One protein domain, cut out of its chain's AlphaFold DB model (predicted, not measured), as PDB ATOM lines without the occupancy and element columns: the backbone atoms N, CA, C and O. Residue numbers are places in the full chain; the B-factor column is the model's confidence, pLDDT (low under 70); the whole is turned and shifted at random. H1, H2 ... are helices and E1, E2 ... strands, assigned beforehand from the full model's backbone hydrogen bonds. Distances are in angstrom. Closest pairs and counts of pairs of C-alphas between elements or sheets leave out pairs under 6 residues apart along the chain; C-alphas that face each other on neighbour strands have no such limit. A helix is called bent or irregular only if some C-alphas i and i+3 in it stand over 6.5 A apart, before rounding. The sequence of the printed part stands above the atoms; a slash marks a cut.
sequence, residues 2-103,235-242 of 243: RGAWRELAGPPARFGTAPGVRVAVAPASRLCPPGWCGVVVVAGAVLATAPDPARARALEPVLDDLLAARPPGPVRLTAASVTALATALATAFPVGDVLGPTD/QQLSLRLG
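AT A GLANCE: This is residues 2 to 103 and 235 to 242 of the 243 residues of the protein "GNAT superfamily N-acetyltransferase" of Kineococcus radiotolerans (UniProt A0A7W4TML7). A twisted sheet of five strands has two helices, H2 and H3, packed over one face as a helical hairpin, and a short helix, H1, over part of the other face. H2 covers E3 and E2, H3 covers E5 and E4, and H1 runs along E3. The printed part has 110 residues, with three named helices and five named strands in the order H1 E1 E2 E3 H2 H3 E4 E5. The sheet runs E1 E3 E2 E5 E4 and is mixed, as is the class, helices and strands. The whole is compact and rounded, with a radius of gyration of the C-alphas of 12.3 A and spans of 34 by 33 by 24 A.

IN THESE COORDINATES: Find C-alpha 2 at (26.759, -60.726, -4.801); from there H1 runs through residues 2 to 9. Next come E1, residues 23 to 25, E2, residues 37 to 42, 16.7 A long, and E3, residues 45 to 50, 17.2 A. H2, residues 53 to 68, begins at C-alpha 53 at (15.156, -44.406, 8.020) and is 22.7 A long. It is only just irregular: C-alphas 58 and 61 are 6.7 A apart. H3, residues 79 to 89, spans 15.4 A, and E4, residues 95 to 103, spans 21.9 A. E5, residues 235 to 241, spans 19.6 A and ends at C-alpha 241 at (26.681, -41.510, 11.983).

HOW THE PARTS SIT: Begin at the edge strand E1, parallel to E3, where N 24 and O 48 are 3.0 A apart. E3 and E2 form an antiparallel hairpin, with N 40 and O 47 at 2.8 A. E2 and E5 are antiparallel, with N 39 and O 237 at 2.8 A. E5 and the other edge strand, E4, are antiparallel, with N 99 and O 238 at 2.9 A. H2 is on the sheet at a height of 8.7 A; its closest C-alphas to E3 are those of Ala 56 and Ala 50, 5.1 A. H3 is on the same face at a height of 10.0 A; its closest C-alphas to E4 are those of Ala 86 and Val 95, 6.4 A. H2 and H3 touch, closest at the C-alphas of Val 62 and Leu 85, 6.5 A, at a steep tilt of 42 degrees, opposite ways. H1 is on the opposite face at a height of 9.6 A; its closest C-alphas to E3 are those of Ala 9 and Thr 49, 6.9 A. H1 is apart from H2 and H3. Every O i to N i+4 pair is within hydrogen-bond range in H1 and H3, and 10 of 12 in H2.

THE WHOLE: Look at Ala 28 and Pro 72 for the two C-alphas farthest apart, 33.8 A. Residues 104 to 234 are not printed, and C-alphas 103 and 235 are 4.7 A apart across the cut. The links from H1 to E1 and from E1 to E2 are long. Mean pLDDT of the printed part is 93.1, and no printed residue is under 70.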
ATOM      1  N   ARG A   2      27.834 -61.667  -5.210       91.62
ATOM      2  CA  ARG A   2      26.759 -60.726  -4.801       91.62
ATOM      3  C   ARG A   2      25.666 -61.359  -3.923       91.62
ATOM      4  O   ARG A   2      25.102 -60.669  -3.086       91.62
ATOM      5  N   GLY A   3      25.384 -62.655  -4.095       92.19
ATOM      6  CA  GLY A   3      24.425 -63.387  -3.256       92.19
ATOM      7  C   GLY A   3      24.789 -63.342  -1.768       92.19
ATOM      8  O   GLY A   3      23.972 -62.905  -0.969       92.19
ATOM      9  N   ALA A   4      26.047 -63.659  -1.436       93.56
ATOM     10  CA  ALA A   4      26.572 -63.614  -0.069       93.56
ATOM     11  C   ALA A   4      26.339 -62.251   0.599       93.56
ATOM     12  O   ALA A   4      25.773 -62.164   1.683       93.56
ATOM     13  N   TRP A   5      26.704 -61.166  -0.090       95.62
ATOM     14  CA  TRP A   5      26.533 -59.807   0.427       95.62
ATOM     15  C   TRP A   5      25.067 -59.410   0.613       95.62
ATOM     16  O   TRP A   5      24.742 -58.768   1.606       95.62
ATOM     17  N   ARG A   6      24.169 -59.807  -0.299       95.38
ATOM     18  CA  ARG A   6      22.724 -59.574  -0.130       95.38
ATOM     19  C   ARG A   6      22.182 -60.292   1.097       95.38
ATOM     20  O   ARG A   6      21.373 -59.722   1.816       95.38
ATOM     21  N   GLU A   7      22.626 -61.520   1.330       95.06
ATOM     22  CA  GLU A   7      22.176 -62.304   2.476       95.06
ATOM     23  C   GLU A   7      22.691 -61.732   3.801       95.06
ATOM     24  O   GLU A   7      21.931 -61.628   4.759       95.06
ATOM     25  N   LEU A   8      23.940 -61.259   3.837       94.50
ATOM     26  CA  LEU A   8      24.483 -60.540   4.994       94.50
ATOM     27  C   LEU A   8      23.757 -59.217   5.265       94.50
ATOM     28  O   LEU A   8      23.558 -58.858   6.421       94.50
ATOM     29  N   ALA A   9      23.368 -58.495   4.216       95.38
ATOM     30  CA  ALA A   9      22.653 -57.225   4.330       95.38
ATOM     31  C   ALA A   9      21.178 -57.381   4.730       95.38
ATOM     32  O   ALA A   9      20.586 -56.464   5.296       95.38
ATOM     33  N   GLY A  10      20.591 -58.541   4.436       93.38
ATOM     34  CA  GLY A  10      19.223 -58.891   4.784       93.38
ATOM     35  C   GLY A  10      18.170 -58.553   3.715       93.38
ATOM     36  O   GLY A  10      18.458 -57.948   2.674       93.38
ATOM     37  N   PRO A  11      16.901 -58.940   3.963       89.31
ATOM     38  CA  PRO A  11      15.839 -58.949   2.963       89.31
ATOM     39  C   PRO A  11      15.459 -57.629   2.294       89.31
ATOM     40  O   PRO A  11      14.915 -57.743   1.203       89.31
ATOM     41  N   PRO A  12      15.678 -56.407   2.816       89.06
ATOM     42  CA  PRO A  12      15.366 -55.184   2.064       89.06
ATOM     43  C   PRO A  12      16.506 -54.739   1.132       89.06
ATOM     44  O   PRO A  12      16.280 -53.976   0.198       89.06
ATOM     45  N   ALA A  13      17.728 -55.240   1.332       93.94
ATOM     46  CA  ALA A  13      18.915 -54.732   0.654       93.94
ATOM     47  C   ALA A  13      19.089 -55.311  -0.761       93.94
ATOM     48  O   ALA A  13      18.985 -56.521  -0.993       93.94
ATOM     49  N   ARG A  14      19.347 -54.447  -1.747       94.44
ATOM     50  CA  ARG A  14      19.499 -54.819  -3.162       94.44
ATOM     51  C   ARG A  14      20.727 -54.147  -3.752       94.44
ATOM     52  O   ARG A  14      21.045 -53.018  -3.403       94.44
ATOM     53  N   PHE A  15      21.395 -54.851  -4.662       94.62
ATOM     54  CA  PHE A  15      22.421 -54.225  -5.486       94.62
ATOM     55  C   PHE A  15      21.752 -53.338  -6.537       94.62
ATOM     56  O   PHE A  15      20.840 -53.801  -7.221       94.62
ATOM     57  N   GLY A  16      22.240 -52.112  -6.678       91.25
ATOM     58  CA  GLY A  16      21.877 -51.171  -7.733       91.25
ATOM     59  C   GLY A  16      23.107 -50.643  -8.470       91.25
ATOM     60  O   GLY A  16      24.250 -50.997  -8.163       91.25
ATOM     61  N   THR A  17      22.863 -49.789  -9.451       87.31
ATOM     62  CA  THR A  17      23.878 -49.022 -10.180       87.31
ATOM     63  C   THR A  17      23.453 -47.566 -10.184       87.31
ATOM     64  O   THR A  17      22.258 -47.303 -10.164       87.31
ATOM     65  N   ALA A  18      24.409 -46.643 -10.222       77.38
ATOM     66  CA  ALA A  18      24.084 -45.231 -10.370       77.38
ATOM     67  C   ALA A  18      23.652 -44.901 -11.815       77.38
ATOM     68  O   ALA A  18      24.194 -45.509 -12.750       77.38
ATOM     69  N   PRO A  19      22.743 -43.928 -12.000       82.88
ATOM     70  CA  PRO A  19      21.984 -43.249 -10.940       82.88
ATOM     71  C   PRO A  19      20.872 -44.143 -10.356       82.88
ATOM     72  O   PRO A  19      20.434 -45.100 -10.995       82.88
ATOM     73  N   GLY A  20      20.398 -43.815  -9.155       85.31
ATOM     74  CA  GLY A  20      19.309 -44.508  -8.464       85.31
ATOM     75  C   GLY A  20      19.743 -45.603  -7.485       85.31
ATOM     76  O   GLY A  20      18.998 -46.567  -7.271       85.31
ATOM     77  N   VAL A  21      20.929 -45.496  -6.876       90.06
ATOM     78  CA  VAL A  21      21.306 -46.404  -5.780       90.06
ATOM     79  C   VAL A  21      20.382 -46.180  -4.583       90.06
ATOM     80  O   VAL A  21      20.179 -45.057  -4.146       90.06
ATOM     81  N   ARG A  22      19.828 -47.268  -4.034       94.50
ATOM     82  CA  ARG A  22      18.939 -47.233  -2.864       94.50
ATOM     83  C   ARG A  22      19.668 -47.676  -1.602       94.50
ATOM     84  O   ARG A  22      20.440 -48.638  -1.641       94.50
ATOM     85  N   VAL A  23      19.368 -47.031  -0.477       97.50
ATOM     86  CA  VAL A  23      19.877 -47.405   0.848       97.50
ATOM     87  C   VAL A  23      18.784 -48.131   1.615       97.50
ATOM     88  O   VAL A  23      17.738 -47.574   1.948       97.50
ATOM     89  N   ALA A  24      19.020 -49.404   1.917       97.81
ATOM     90  CA  ALA A  24      18.055 -50.208   2.650       97.81
ATOM     91  C   ALA A  24      18.138 -49.947   4.158       97.81
ATOM     92  O   ALA A  24      19.220 -49.987   4.746       97.81
ATOM     93  N   VAL A  25      16.986 -49.757   4.802       98.25
ATOM     94  CA  VAL A  25      16.893 -49.754   6.267       98.25
ATOM     95  C   VAL A  25      17.004 -51.198   6.752       98.25
ATOM     96  O   VAL A  25      16.103 -52.005   6.527       98.25
ATOM     97  N   ALA A  26      18.132 -51.537   7.367       97.38
ATOM     98  CA  ALA A  26      18.474 -52.892   7.781       97.38
ATOM     99  C   ALA A  26      19.294 -52.867   9.088       97.38
ATOM    100  O   ALA A  26      20.509 -53.066   9.052       97.38
ATOM    101  N   PRO A  27      18.656 -52.652  10.257       96.00
ATOM    102  CA  PRO A  27      19.351 -52.601  11.551       96.00
ATOM    103  C   PRO A  27      20.071 -53.906  11.916       96.00
ATOM    104  O   PRO A  27      21.062 -53.877  12.637       96.00
ATOM    105  N   ALA A  28      19.600 -55.041  11.391       95.44
ATOM    106  CA  ALA A  28      20.212 -56.359  11.572       95.44
ATOM    107  C   ALA A  28      21.237 -56.720  10.473       95.44
ATOM    108  O   ALA A  28      21.652 -57.876  10.375       95.44
ATOM    109  N   SER A  29      21.615 -55.765   9.614       96.06
ATOM    110  CA  SER A  29      22.628 -55.971   8.574       96.06
ATOM    111  C   SER A  29      23.964 -56.376   9.195       96.06
ATOM    112  O   SER A  29      24.446 -55.751  10.135       96.06
ATOM    113  N   ARG A  30      24.595 -57.398   8.615       94.44
ATOM    114  CA  ARG A  30      25.951 -57.857   8.958       94.44
ATOM    115  C   ARG A  30      27.014 -57.315   7.999       94.44
ATOM    116  O   ARG A  30      28.134 -57.819   7.963       94.44
ATOM    117  N   LEU A  31      26.678 -56.305   7.190       93.44
ATOM    118  CA  LEU A  31      27.650 -55.641   6.313       93.44
ATOM    119  C   LEU A  31      28.674 -54.806   7.079       93.44
ATOM    120  O   LEU A  31      29.736 -54.520   6.545       93.44
ATOM    121  N   CYS A  32      28.354 -54.354   8.279       94.25
ATOM    122  CA  CYS A  32      29.159 -53.430   9.068       94.25
ATOM    123  C   CYS A  32      28.852 -53.652  10.556       94.25
ATOM    124  O   CYS A  32      27.944 -54.429  10.869       94.25
ATOM    125  N   PRO A  33      29.579 -53.002  11.482       94.88
ATOM    126  CA  PRO A  33      29.225 -53.062  12.894       94.88
ATOM    127  C   PRO A  33      27.760 -52.646  13.148       94.88
ATOM    128  O   PRO A  33      27.223 -51.811  12.409       94.88
ATOM    129  N   PRO A  34      27.100 -53.197  14.184       94.50
ATOM    130  CA  PRO A  34      25.722 -52.846  14.517       94.50
ATOM    131  C   PRO A  34      25.529 -51.337  14.702       94.50
ATOM    132  O   PRO A  34      26.336 -50.676  15.355       94.50
ATOM    133  N   GLY A  35      24.453 -50.786  14.133       95.56
ATOM    134  CA  GLY A  35      24.139 -49.353  14.213       95.56
ATOM    135  C   GLY A  35      24.902 -48.459  13.225       95.56
ATOM    136  O   GLY A  35      24.749 -47.241  13.269       95.56
ATOM    137  N   TRP A  36      25.717 -49.027  12.334       97.69
ATOM    138  CA  TRP A  36      26.467 -48.268  11.331       97.69
ATOM    139  C   TRP A  36      25.783 -48.303   9.966       97.69
ATOM    140  O   TRP A  36      24.958 -49.171   9.675       97.69
ATOM    141  N   CYS A  37      26.162 -47.362   9.105       97.94
ATOM    142  CA  CYS A  37      25.868 -47.452   7.683       97.94
ATOM    143  C   CYS A  37      26.954 -48.276   6.984       97.94
ATOM    144  O   CYS A  37      28.142 -48.083   7.242       97.94
ATOM    145  N   GLY A  38      26.556 -49.168   6.082       97.44
ATOM    146  CA  GLY A  38      27.458 -50.037   5.328       97.44
ATOM    147  C   GLY A  38      27.284 -49.832   3.831       97.44
ATOM    148  O   GLY A  38      26.158 -49.787   3.344       97.44
ATOM    149  N   VAL A  39      28.389 -49.736   3.096       97.19
ATOM    150  CA  VAL A  39      28.412 -49.636   1.632       97.19
ATOM    151  C   VAL A  39      29.340 -50.711   1.084       97.19
ATOM    152  O   VAL A  39      30.506 -50.800   1.465       97.19
ATOM    153  N   VAL A  40      28.830 -51.524   0.167       96.62
ATOM    154  CA  VAL A  40      29.582 -52.567  -0.528       96.62
ATOM    155  C   VAL A  40      29.470 -52.338  -2.025       96.62
ATOM    156  O   VAL A  40      28.382 -52.341  -2.592       96.62
ATOM    157  N   VAL A  41      30.615 -52.194  -2.680       94.81
ATOM    158  CA  VAL A  41      30.732 -52.167  -4.136       94.81
ATOM    159  C   VAL A  41      31.310 -53.500  -4.577       94.81
ATOM    160  O   VAL A  41      32.411 -53.837  -4.163       94.81
ATOM    161  N   VAL A  42      30.616 -54.264  -5.424       93.19
ATOM    162  CA  VAL A  42      31.134 -55.528  -5.978       93.19
ATOM    163  C   VAL A  42      30.764 -55.655  -7.448       93.19
ATOM    164  O   VAL A  42      29.587 -55.649  -7.828       93.19
ATOM    165  N   ALA A  43      31.789 -55.818  -8.286       87.06
ATOM    166  CA  ALA A  43      31.675 -55.906  -9.737       87.06
ATOM    167  C   ALA A  43      30.843 -54.751 -10.326       87.06
ATOM    168  O   ALA A  43      29.923 -54.978 -11.107       87.06
ATOM    169  N   GLY A  44      31.110 -53.522  -9.877       86.12
ATOM    170  CA  GLY A  44      30.460 -52.303 -10.375       86.12
ATOM    171  C   GLY A  44      29.038 -52.039  -9.871       86.12
ATOM    172  O   GLY A  44      28.486 -51.000 -10.206       86.12
ATOM    173  N   ALA A  45      28.456 -52.929  -9.063       91.38
ATOM    174  CA  ALA A  45      27.166 -52.695  -8.417       91.38
ATOM    175  C   ALA A  45      27.355 -52.322  -6.945       91.38
ATOM    176  O   ALA A  45      28.294 -52.799  -6.304       91.38
ATOM    177  N   VAL A  46      26.436 -51.519  -6.413       95.00
ATOM    178  CA  VAL A  46      26.481 -50.978  -5.052       95.00
ATOM    179  C   VAL A  46      25.323 -51.523  -4.228       95.00
ATOM    180  O   VAL A  46      24.190 -51.560  -4.695       95.00
ATOM    181  N   LEU A  47      25.617 -51.961  -3.010       96.69
ATOM    182  CA  LEU A  47      24.669 -52.373  -1.983       96.69
ATOM    183  C   LEU A  47      24.928 -51.502  -0.756       96.69
ATOM    184  O   LEU A  47      26.047 -51.507  -0.243       96.69
ATOM    185  N   ALA A  48      23.920 -50.772  -0.289       97.75
ATOM    186  CA  ALA A  48      24.048 -49.904   0.875       97.75
ATOM    187  C   ALA A  48      22.958 -50.195   1.911       97.75
ATOM    188  O   ALA A  48      21.799 -50.439   1.563       97.75
ATOM    189  N   THR A  49      23.335 -50.161   3.188       98.44
ATOM    190  CA  THR A  49      22.427 -50.327   4.325       98.44
ATOM    191  C   THR A  49      22.622 -49.219   5.347       98.44
ATOM    192  O   THR A  49      23.747 -48.780   5.574       98.44
ATOM    193  N   ALA A  50      21.543 -48.828   6.012       98.06
ATOM    194  CA  ALA A  50      21.547 -47.937   7.166       98.06
ATOM    195  C   ALA A  50      20.718 -48.557   8.304       98.06
ATOM    196  O   ALA A  50      19.823 -49.364   8.035       98.06
ATOM    197  N   PRO A  51      20.984 -48.202   9.571       97.44
ATOM    198  CA  PRO A  51      20.302 -48.824  10.703       97.44
ATOM    199  C   PRO A  51      18.861 -48.322  10.874       97.44
ATOM    200  O   PRO A  51      18.029 -49.030  11.432       97.44
ATOM    201  N   ASP A  52      18.547 -47.129  10.368       97.19
ATOM    202  CA  ASP A  52      17.243 -46.485  10.514       97.19
ATOM    203  C   ASP A  52      16.882 -45.625   9.284       97.19
ATOM    204  O   ASP A  52      17.743 -45.333   8.442       97.19
ATOM    205  N   PRO A  53      15.607 -45.205   9.155       97.62
ATOM    206  CA  PRO A  53      15.156 -44.406   8.020       97.62
ATOM    207  C   PRO A  53      15.809 -43.027   7.901       97.62
ATOM    208  O   PRO A  53      15.897 -42.505   6.792       97.62
ATOM    209  N   ALA A  54      16.231 -42.404   9.004       97.06
ATOM    210  CA  ALA A  54      16.805 -41.062   8.964       97.06
ATOM    211  C   ALA A  54      18.206 -41.096   8.342       97.06
ATOM    212  O   ALA A  54      18.480 -40.360   7.393       97.06
ATOM    213  N   ARG A  55      19.048 -42.034   8.786       97.19
ATOM    214  CA  ARG A  55      20.374 -42.274   8.205       97.19
ATOM    215  C   ARG A  55      20.292 -42.793   6.769       97.19
ATOM    216  O   ARG A  55      21.101 -42.389   5.941       97.19
ATOM    217  N   ALA A  56      19.295 -43.624   6.443       97.44
ATOM    218  CA  ALA A  56      19.066 -44.061   5.064       97.44
ATOM    219  C   ALA A  56      18.783 -42.875   4.128       97.44
ATOM    220  O   ALA A  56      19.424 -42.752   3.086       97.44
ATOM    221  N   ARG A  57      17.871 -41.977   4.530       96.88
ATOM    222  CA  ARG A  57      17.511 -40.777   3.756       96.88
ATOM    223  C   ARG A  57      18.669 -39.798   3.583       96.88
ATOM    224  O   ARG A  57      18.730 -39.149   2.548       96.88
ATOM    225  N   ALA A  58      19.564 -39.690   4.564       96.44
ATOM    226  CA  ALA A  58      20.760 -38.859   4.435       96.44
ATOM    227  C   ALA A  58      21.815 -39.494   3.515       96.44
ATOM    228  O   ALA A  58      22.434 -38.794   2.720       96.44
ATOM    229  N   LEU A  59      22.015 -40.814   3.597       96.69
ATOM    230  CA  LEU A  59      23.037 -41.511   2.814       96.69
ATOM    231  C   LEU A  59      22.677 -41.672   1.338       96.69
ATOM    232  O   LEU A  59      23.567 -41.601   0.496       96.69
ATOM    233  N   GLU A  60      21.404 -41.907   1.023       96.44
ATOM    234  CA  GLU A  60      20.952 -42.222  -0.336       96.44
ATOM    235  C   GLU A  60      21.338 -41.163  -1.388       96.44
ATOM    236  O   GLU A  60      22.055 -41.529  -2.322       96.44
ATOM    237  N   PRO A  61      20.976 -39.870  -1.247       94.81
ATOM    238  CA  PRO A  61      21.312 -38.860  -2.253       94.81
ATOM    239  C   PRO A  61      22.822 -38.615  -2.351       94.81
ATOM    240  O   PRO A  61      23.363 -38.542  -3.448       94.81
ATOM    241  N   VAL A  62      23.528 -38.579  -1.216       95.06
ATOM    242  CA  VAL A  62      24.979 -38.339  -1.194       95.06
ATOM    243  C   VAL A  62      25.735 -39.463  -1.905       95.06
ATOM    244  O   VAL A  62      26.699 -39.215  -2.630       95.06
ATOM    245  N   LEU A  63      25.312 -40.712  -1.698       93.94
ATOM    246  CA  LEU A  63      25.904 -41.859  -2.373       93.94
ATOM    247  C   LEU A  63      25.618 -41.828  -3.877       93.94
ATOM    248  O   LEU A  63      26.516 -42.143  -4.657       93.94
ATOM    249  N   ASP A  64      24.406 -41.457  -4.288       92.19
ATOM    250  CA  ASP A  64      24.056 -41.383  -5.706       92.19
ATOM    251  C   ASP A  64      24.845 -40.282  -6.429       92.19
ATOM    252  O   ASP A  64      25.478 -40.561  -7.448       92.19
ATOM    253  N   ASP A  65      24.931 -39.085  -5.840       91.31
ATOM    254  CA  ASP A  65      25.714 -37.959  -6.364       91.31
ATOM    255  C   ASP A  65      27.200 -38.314  -6.496       91.31
ATOM    256  O   ASP A  65      27.824 -38.085  -7.538       91.31
ATOM    257  N   LEU A  66      27.770 -38.951  -5.467       91.00
ATOM    258  CA  LEU A  66      29.158 -39.416  -5.476       91.00
ATOM    259  C   LEU A  66      29.419 -40.399  -6.625       91.00
ATOM    260  O   LEU A  66      30.476 -40.369  -7.260       91.00
ATOM    261  N   LEU A  67      28.472 -41.301  -6.877       88.69
ATOM    262  CA  LEU A  67      28.584 -42.309  -7.925       88.69
ATOM    263  C   LEU A  67      28.270 -41.763  -9.319       88.69
ATOM    264  O   LEU A  67      28.753 -42.344 -10.292       88.69
ATOM    265  N   ALA A  68      27.490 -40.688  -9.431       88.56
ATOM    266  CA  ALA A  68      27.203 -39.997 -10.684       88.56
ATOM    267  C   ALA A  68      28.371 -39.098 -11.121       88.56
ATOM    268  O   ALA A  68      28.708 -39.063 -12.302       88.56
ATOM    269  N   ALA A  69      29.045 -38.438 -10.173       87.75
ATOM    270  CA  ALA A  69      30.176 -37.540 -10.433       87.75
ATOM    271  C   ALA A  69      31.508 -38.259 -10.737       87.75
ATOM    272  O   ALA A  69      32.524 -37.620 -11.018       87.75
ATOM    273  N   ARG A  70      31.542 -39.592 -10.647       86.38
ATOM    274  CA  ARG A  70      32.768 -40.377 -10.841       86.38
ATOM    275  C   ARG A  70      33.213 -40.397 -12.316       86.38
ATOM    276  O   ARG A  70      32.374 -40.376 -13.216       86.38
ATOM    277  N   PRO A  71      34.516 -40.582 -12.589       84.00
ATOM    278  CA  PRO A  71      34.984 -40.828 -13.947       84.00
ATOM    279  C   PRO A  71      34.410 -42.137 -14.529       84.00
ATOM    280  O   PRO A  71      34.084 -43.074 -13.781       84.00
ATOM    281  N   PRO A  72      34.314 -42.245 -15.869       80.69
ATOM    282  CA  PRO A  72      33.902 -43.478 -16.529       80.69
ATOM    283  C   PRO A  72      34.830 -44.638 -16.146       80.69
ATOM    284  O   PRO A  72      36.038 -44.470 -15.996       80.69
ATOM    285  N   GLY A  73      34.254 -45.831 -15.979       81.88
ATOM    286  CA  GLY A  73      34.985 -47.034 -15.570       81.88
ATOM    287  C   GLY A  73      34.314 -47.803 -14.427       81.88
ATOM    288  O   GLY A  73      33.138 -47.575 -14.129       81.88
ATOM    289  N   PRO A  74      35.027 -48.748 -13.791       81.94
ATOM    290  CA  PRO A  74      34.512 -49.497 -12.650       81.94
ATOM    291  C   PRO A  74      34.274 -48.592 -11.437       81.94
ATOM    292  O   PRO A  74      35.113 -47.757 -11.108       81.94
ATOM    293  N   VAL A  75      33.172 -48.812 -10.715       85.44
ATOM    294  CA  VAL A  75      32.932 -48.127  -9.437       85.44
ATOM    295  C   VAL A  75      34.052 -48.480  -8.449       85.44
ATOM    296  O   VAL A  75      34.372 -49.661  -8.246       85.44
ATOM    297  N   ARG A  76      34.656 -47.445  -7.855       87.25
ATOM    298  CA  ARG A  76      35.710 -47.537  -6.842       87.25
ATOM    299  C   ARG A  76      35.492 -46.472  -5.771       87.25
ATOM    300  O   ARG A  76      35.285 -45.307  -6.092       87.25
ATOM    301  N   LEU A  77      35.570 -46.877  -4.510       89.31
ATOM    302  CA  LEU A  77      35.617 -45.987  -3.357       89.31
ATOM    303  C   LEU A  77      37.080 -45.615  -3.106       89.31
ATOM    304  O   LEU A  77      37.881 -46.446  -2.687       89.31
ATOM    305  N   THR A  78      37.457 -44.378  -3.401       89.19
ATOM    306  CA  THR A  78      38.808 -43.873  -3.106       89.19
ATOM    307  C   THR A  78      38.837 -43.180  -1.747       89.19
ATOM    308  O   THR A  78      37.782 -42.870  -1.195       89.19
ATOM    309  N   ALA A  79      40.027 -42.875  -1.220       89.00
ATOM    310  CA  ALA A  79      40.142 -42.028  -0.032       89.00
ATOM    311  C   ALA A  79      39.415 -40.683  -0.225       89.00
ATOM    312  O   ALA A  79      38.664 -40.264   0.648       89.00
ATOM    313  N   ALA A  80      39.538 -40.067  -1.408       90.38
ATOM    314  CA  ALA A  80      38.829 -38.832  -1.739       90.38
ATOM    315  C   ALA A  80      37.303 -39.020  -1.758       90.38
ATOM    316  O   ALA A  80      36.575 -38.176  -1.244       90.38
ATOM    317  N   SER A  81      36.818 -40.144  -2.294       90.50
ATOM    318  CA  SER A  81      35.386 -40.469  -2.306       90.50
ATOM    319  C   SER A  81      34.832 -40.650  -0.891       90.50
ATOM    320  O   SER A  81      33.720 -40.220  -0.608       90.50
ATOM    321  N   VAL A  82      35.613 -41.266   0.002       92.81
ATOM    322  CA  VAL A  82      35.243 -41.431   1.413       92.81
ATOM    323  C   VAL A  82      35.207 -40.085   2.131       92.81
ATOM    324  O   VAL A  82      34.234 -39.814   2.830       92.81
ATOM    325  N   THR A  83      36.203 -39.220   1.916       93.75
ATOM    326  CA  THR A  83      36.199 -37.860   2.474       93.75
ATOM    327  C   THR A  83      34.993 -37.065   1.985       93.75
ATOM    328  O   THR A  83      34.280 -36.498   2.803       93.75
ATOM    329  N   ALA A  84      34.709 -37.071   0.678       93.31
ATOM    330  CA  ALA A  84      33.561 -36.361   0.112       93.31
ATOM    331  C   ALA A  84      32.227 -36.852   0.698       93.31
ATOM    332  O   ALA A  84      31.390 -36.041   1.094       93.31
ATOM    333  N   LEU A  85      32.062 -38.173   0.821       93.81
ATOM    334  CA  LEU A  85      30.889 -38.791   1.440       93.81
ATOM    335  C   LEU A  85      30.731 -38.361   2.905       93.81
ATOM    336  O   LEU A  85      29.648 -37.949   3.308       93.81
ATOM    337  N   ALA A  86      31.808 -38.414   3.695       94.44
ATOM    338  CA  ALA A  86      31.791 -37.997   5.094       94.44
ATOM    339  C   ALA A  86      31.474 -36.499   5.246       94.44
ATOM    340  O   ALA A  86      30.625 -36.131   6.053       94.44
ATOM    341  N   THR A  87      32.096 -35.632   4.442       95.12
ATOM    342  CA  THR A  87      31.841 -34.185   4.468       95.12
ATOM    343  C   THR A  87      30.389 -33.854   4.135       95.12
ATOM    344  O   THR A  87      29.778 -33.042   4.823       95.12
ATOM    345  N   ALA A  88      29.812 -34.498   3.122       95.00
ATOM    346  CA  ALA A  88      28.417 -34.273   2.761       95.00
ATOM    347  C   ALA A  88      27.450 -34.785   3.845       95.00
ATOM    348  O   ALA A  88      26.500 -34.087   4.201       95.00
ATOM    349  N   LEU A  89      27.723 -35.950   4.443       95.94
ATOM    350  CA  LEU A  89      26.915 -36.502   5.539       95.94
ATOM    351  C   LEU A  89      26.988 -35.669   6.825       95.94
ATOM    352  O   LEU A  89      26.001 -35.613   7.559       95.94
ATOM    353  N   ALA A  90      28.111 -34.981   7.064       94.50
ATOM    354  CA  ALA A  90      28.312 -34.109   8.223       94.50
ATOM    355  C   ALA A  90      27.294 -32.956   8.313       94.50
ATOM    356  O   ALA A  90      27.104 -32.387   9.385       94.50
ATOM    357  N   THR A  91      26.621 -32.627   7.206       93.00
ATOM    358  CA  THR A  91      25.551 -31.617   7.173       93.00
ATOM    359  C   THR A  91      24.259 -32.082   7.851       93.00
ATOM    360  O   THR A  91      23.482 -31.248   8.309       93.00
ATOM    361  N   ALA A  92      24.031 -33.400   7.928       93.50
ATOM    362  CA  ALA A  92      22.832 -33.999   8.512       93.50
ATOM    363  C   ALA A  92      23.109 -34.701   9.848       93.50
ATOM    364  O   ALA A  92      22.252 -34.692  10.726       93.50
ATOM    365  N   PHE A  93      24.291 -35.307  10.006       95.12
ATOM    366  CA  PHE A  93      24.680 -36.045  11.209       95.12
ATOM    367  C   PHE A  93      26.167 -35.864  11.507       95.12
ATOM    368  O   PHE A  93      26.968 -35.921  10.574       95.12
ATOM    369  N   PRO A  94      26.590 -35.775  12.782       94.62
ATOM    370  CA  PRO A  94      28.002 -35.886  13.127       94.62
ATOM    371  C   PRO A  94      28.586 -37.195  12.581       94.62
ATOM    372  O   PRO A  94      28.057 -38.273  12.851       94.62
ATOM    373  N   VAL A  95      29.677 -37.132  11.821       92.69
ATOM    374  CA  VAL A  95      30.364 -38.343  11.354       92.69
ATOM    375  C   VAL A  95      31.362 -38.775  12.420       92.69
ATOM    376  O   VAL A  95      32.264 -38.022  12.777       92.69
ATOM    377  N   GLY A  96      31.162 -39.976  12.955       93.00
ATOM    378  CA  GLY A  96      32.090 -40.625  13.868       93.00
ATOM    379  C   GLY A  96      33.144 -41.417  13.102       93.00
ATOM    380  O   GLY A  96      33.764 -40.936  12.157       93.00
ATOM    381  N   ASP A  97      33.336 -42.664  13.511       94.12
ATOM    382  CA  ASP A  97      34.353 -43.536  12.935       94.12
ATOM    383  C   ASP A  97      34.025 -43.971  11.501       94.12
ATOM    384  O   ASP A  97      32.869 -44.214  11.130       94.12
ATOM    385  N   VAL A  98      35.084 -44.136  10.710       94.38
ATOM    386  CA  VAL A  98      35.026 -44.623   9.332       94.38
ATOM    387  C   VAL A  98      35.933 -45.839   9.195       94.38
ATOM    388  O   VAL A  98      37.126 -45.773   9.485       94.38
ATOM    389  N   LEU A  99      35.379 -46.956   8.722       92.12
ATOM    390  CA  LEU A  99      36.132 -48.181   8.456       92.12
ATOM    391  C   LEU A  99      36.149 -48.461   6.957       92.12
ATOM    392  O   LEU A  99      35.122 -48.793   6.366       92.12
ATOM    393  N   GLY A 100      37.330 -48.358   6.352       90.12
ATOM    394  CA  GLY A 100      37.546 -48.601   4.929       90.12
ATOM    395  C   GLY A 100      38.050 -47.362   4.172       90.12
ATOM    396  O   GLY A 100      38.403 -46.364   4.796       90.12
ATOM    397  N   PRO A 101      38.127 -47.429   2.833       92.12
ATOM    398  CA  PRO A 101      37.609 -48.515   2.016       92.12
ATOM    399  C   PRO A 101      38.515 -49.748   2.097       92.12
ATOM    400  O   PRO A 101      39.730 -49.664   1.926       92.12
ATOM    401  N   THR A 102      37.914 -50.902   2.347       93.38
ATOM    402  CA  THR A 102      38.615 -52.185   2.410       93.38
ATOM    403  C   THR A 102      38.478 -52.908   1.079       93.38
ATOM    404  O   THR A 102      37.364 -53.011   0.566       93.38
ATOM    405  N   ASP A 103      39.582 -53.402   0.515       94.81
ATOM    406  CA  ASP A 103      39.570 -54.126  -0.758       94.81
ATOM    407  C   ASP A 103      38.894 -55.492  -0.599       94.81
ATOM    408  O   ASP A 103      39.132 -56.209   0.378       94.81
ATOM    409  N   GLN A 235      34.927 -53.165  -3.025       95.62
ATOM    410  CA  GLN A 235      35.351 -52.458  -1.830       95.62
ATOM    411  C   GLN A 235      34.201 -52.381  -0.832       95.62
ATOM    412  O   GLN A 235      33.031 -52.388  -1.217       95.62
ATOM    413  N   GLN A 236      34.542 -52.279   0.445       96.06
ATOM    414  CA  GLN A 236      33.589 -52.118   1.534       96.06
ATOM    415  C   GLN A 236      33.948 -50.899   2.376       96.06
ATOM    416  O   GLN A 236      35.118 -50.670   2.674       96.06
ATOM    417  N   LEU A 237      32.934 -50.149   2.783       96.69
ATOM    418  CA  LEU A 237      33.039 -48.987   3.653       96.69
ATOM    419  C   LEU A 237      31.975 -49.089   4.748       96.69
ATOM    420  O   LEU A 237      30.840 -49.470   4.471       96.69
ATOM    421  N   SER A 238      32.336 -48.734   5.977       96.75
ATOM    422  CA  SER A 238      31.398 -48.572   7.089       96.75
ATOM    423  C   SER A 238      31.537 -47.177   7.685       96.75
ATOM    424  O   SER A 238      32.654 -46.691   7.852       96.75
ATOM    425  N   LEU A 239      30.412 -46.548   8.009       96.75
ATOM    426  CA  LEU A 239      30.336 -45.181   8.524       96.75
ATOM    427  C   LEU A 239      29.474 -45.155   9.786       96.75
ATOM    428  O   LEU A 239      28.311 -45.571   9.752       96.75
ATOM    429  N   ARG A 240      30.019 -44.637  10.888       97.19
ATOM    430  CA  ARG A 240      29.243 -44.345  12.095       97.19
ATOM    431  C   ARG A 240      28.684 -42.933  11.994       97.19
ATOM    432  O   ARG A 240      29.443 -41.970  11.975       97.19
ATOM    433  N   LEU A 241      27.361 -42.806  11.952       95.25
ATOM    434  CA  LEU A 241      26.681 -41.510  11.983       95.25
ATOM    435  C   LEU A 241      26.085 -41.291  13.372       95.25
ATOM    436  O   LEU A 241      25.332 -42.139  13.862       95.25
ATOM    437  N   GLY A 242      26.439 -40.171  13.994       90.31
ATOM    438  CA  GLY A 242      25.935 -39.713  15.283       90.31
ATOM    439  C   GLY A 242      24.430 -39.485  15.264       90.31
ATOM    440  O   GLY A 242      23.794 -39.525  14.211       90.31
TER     441      GLY A 242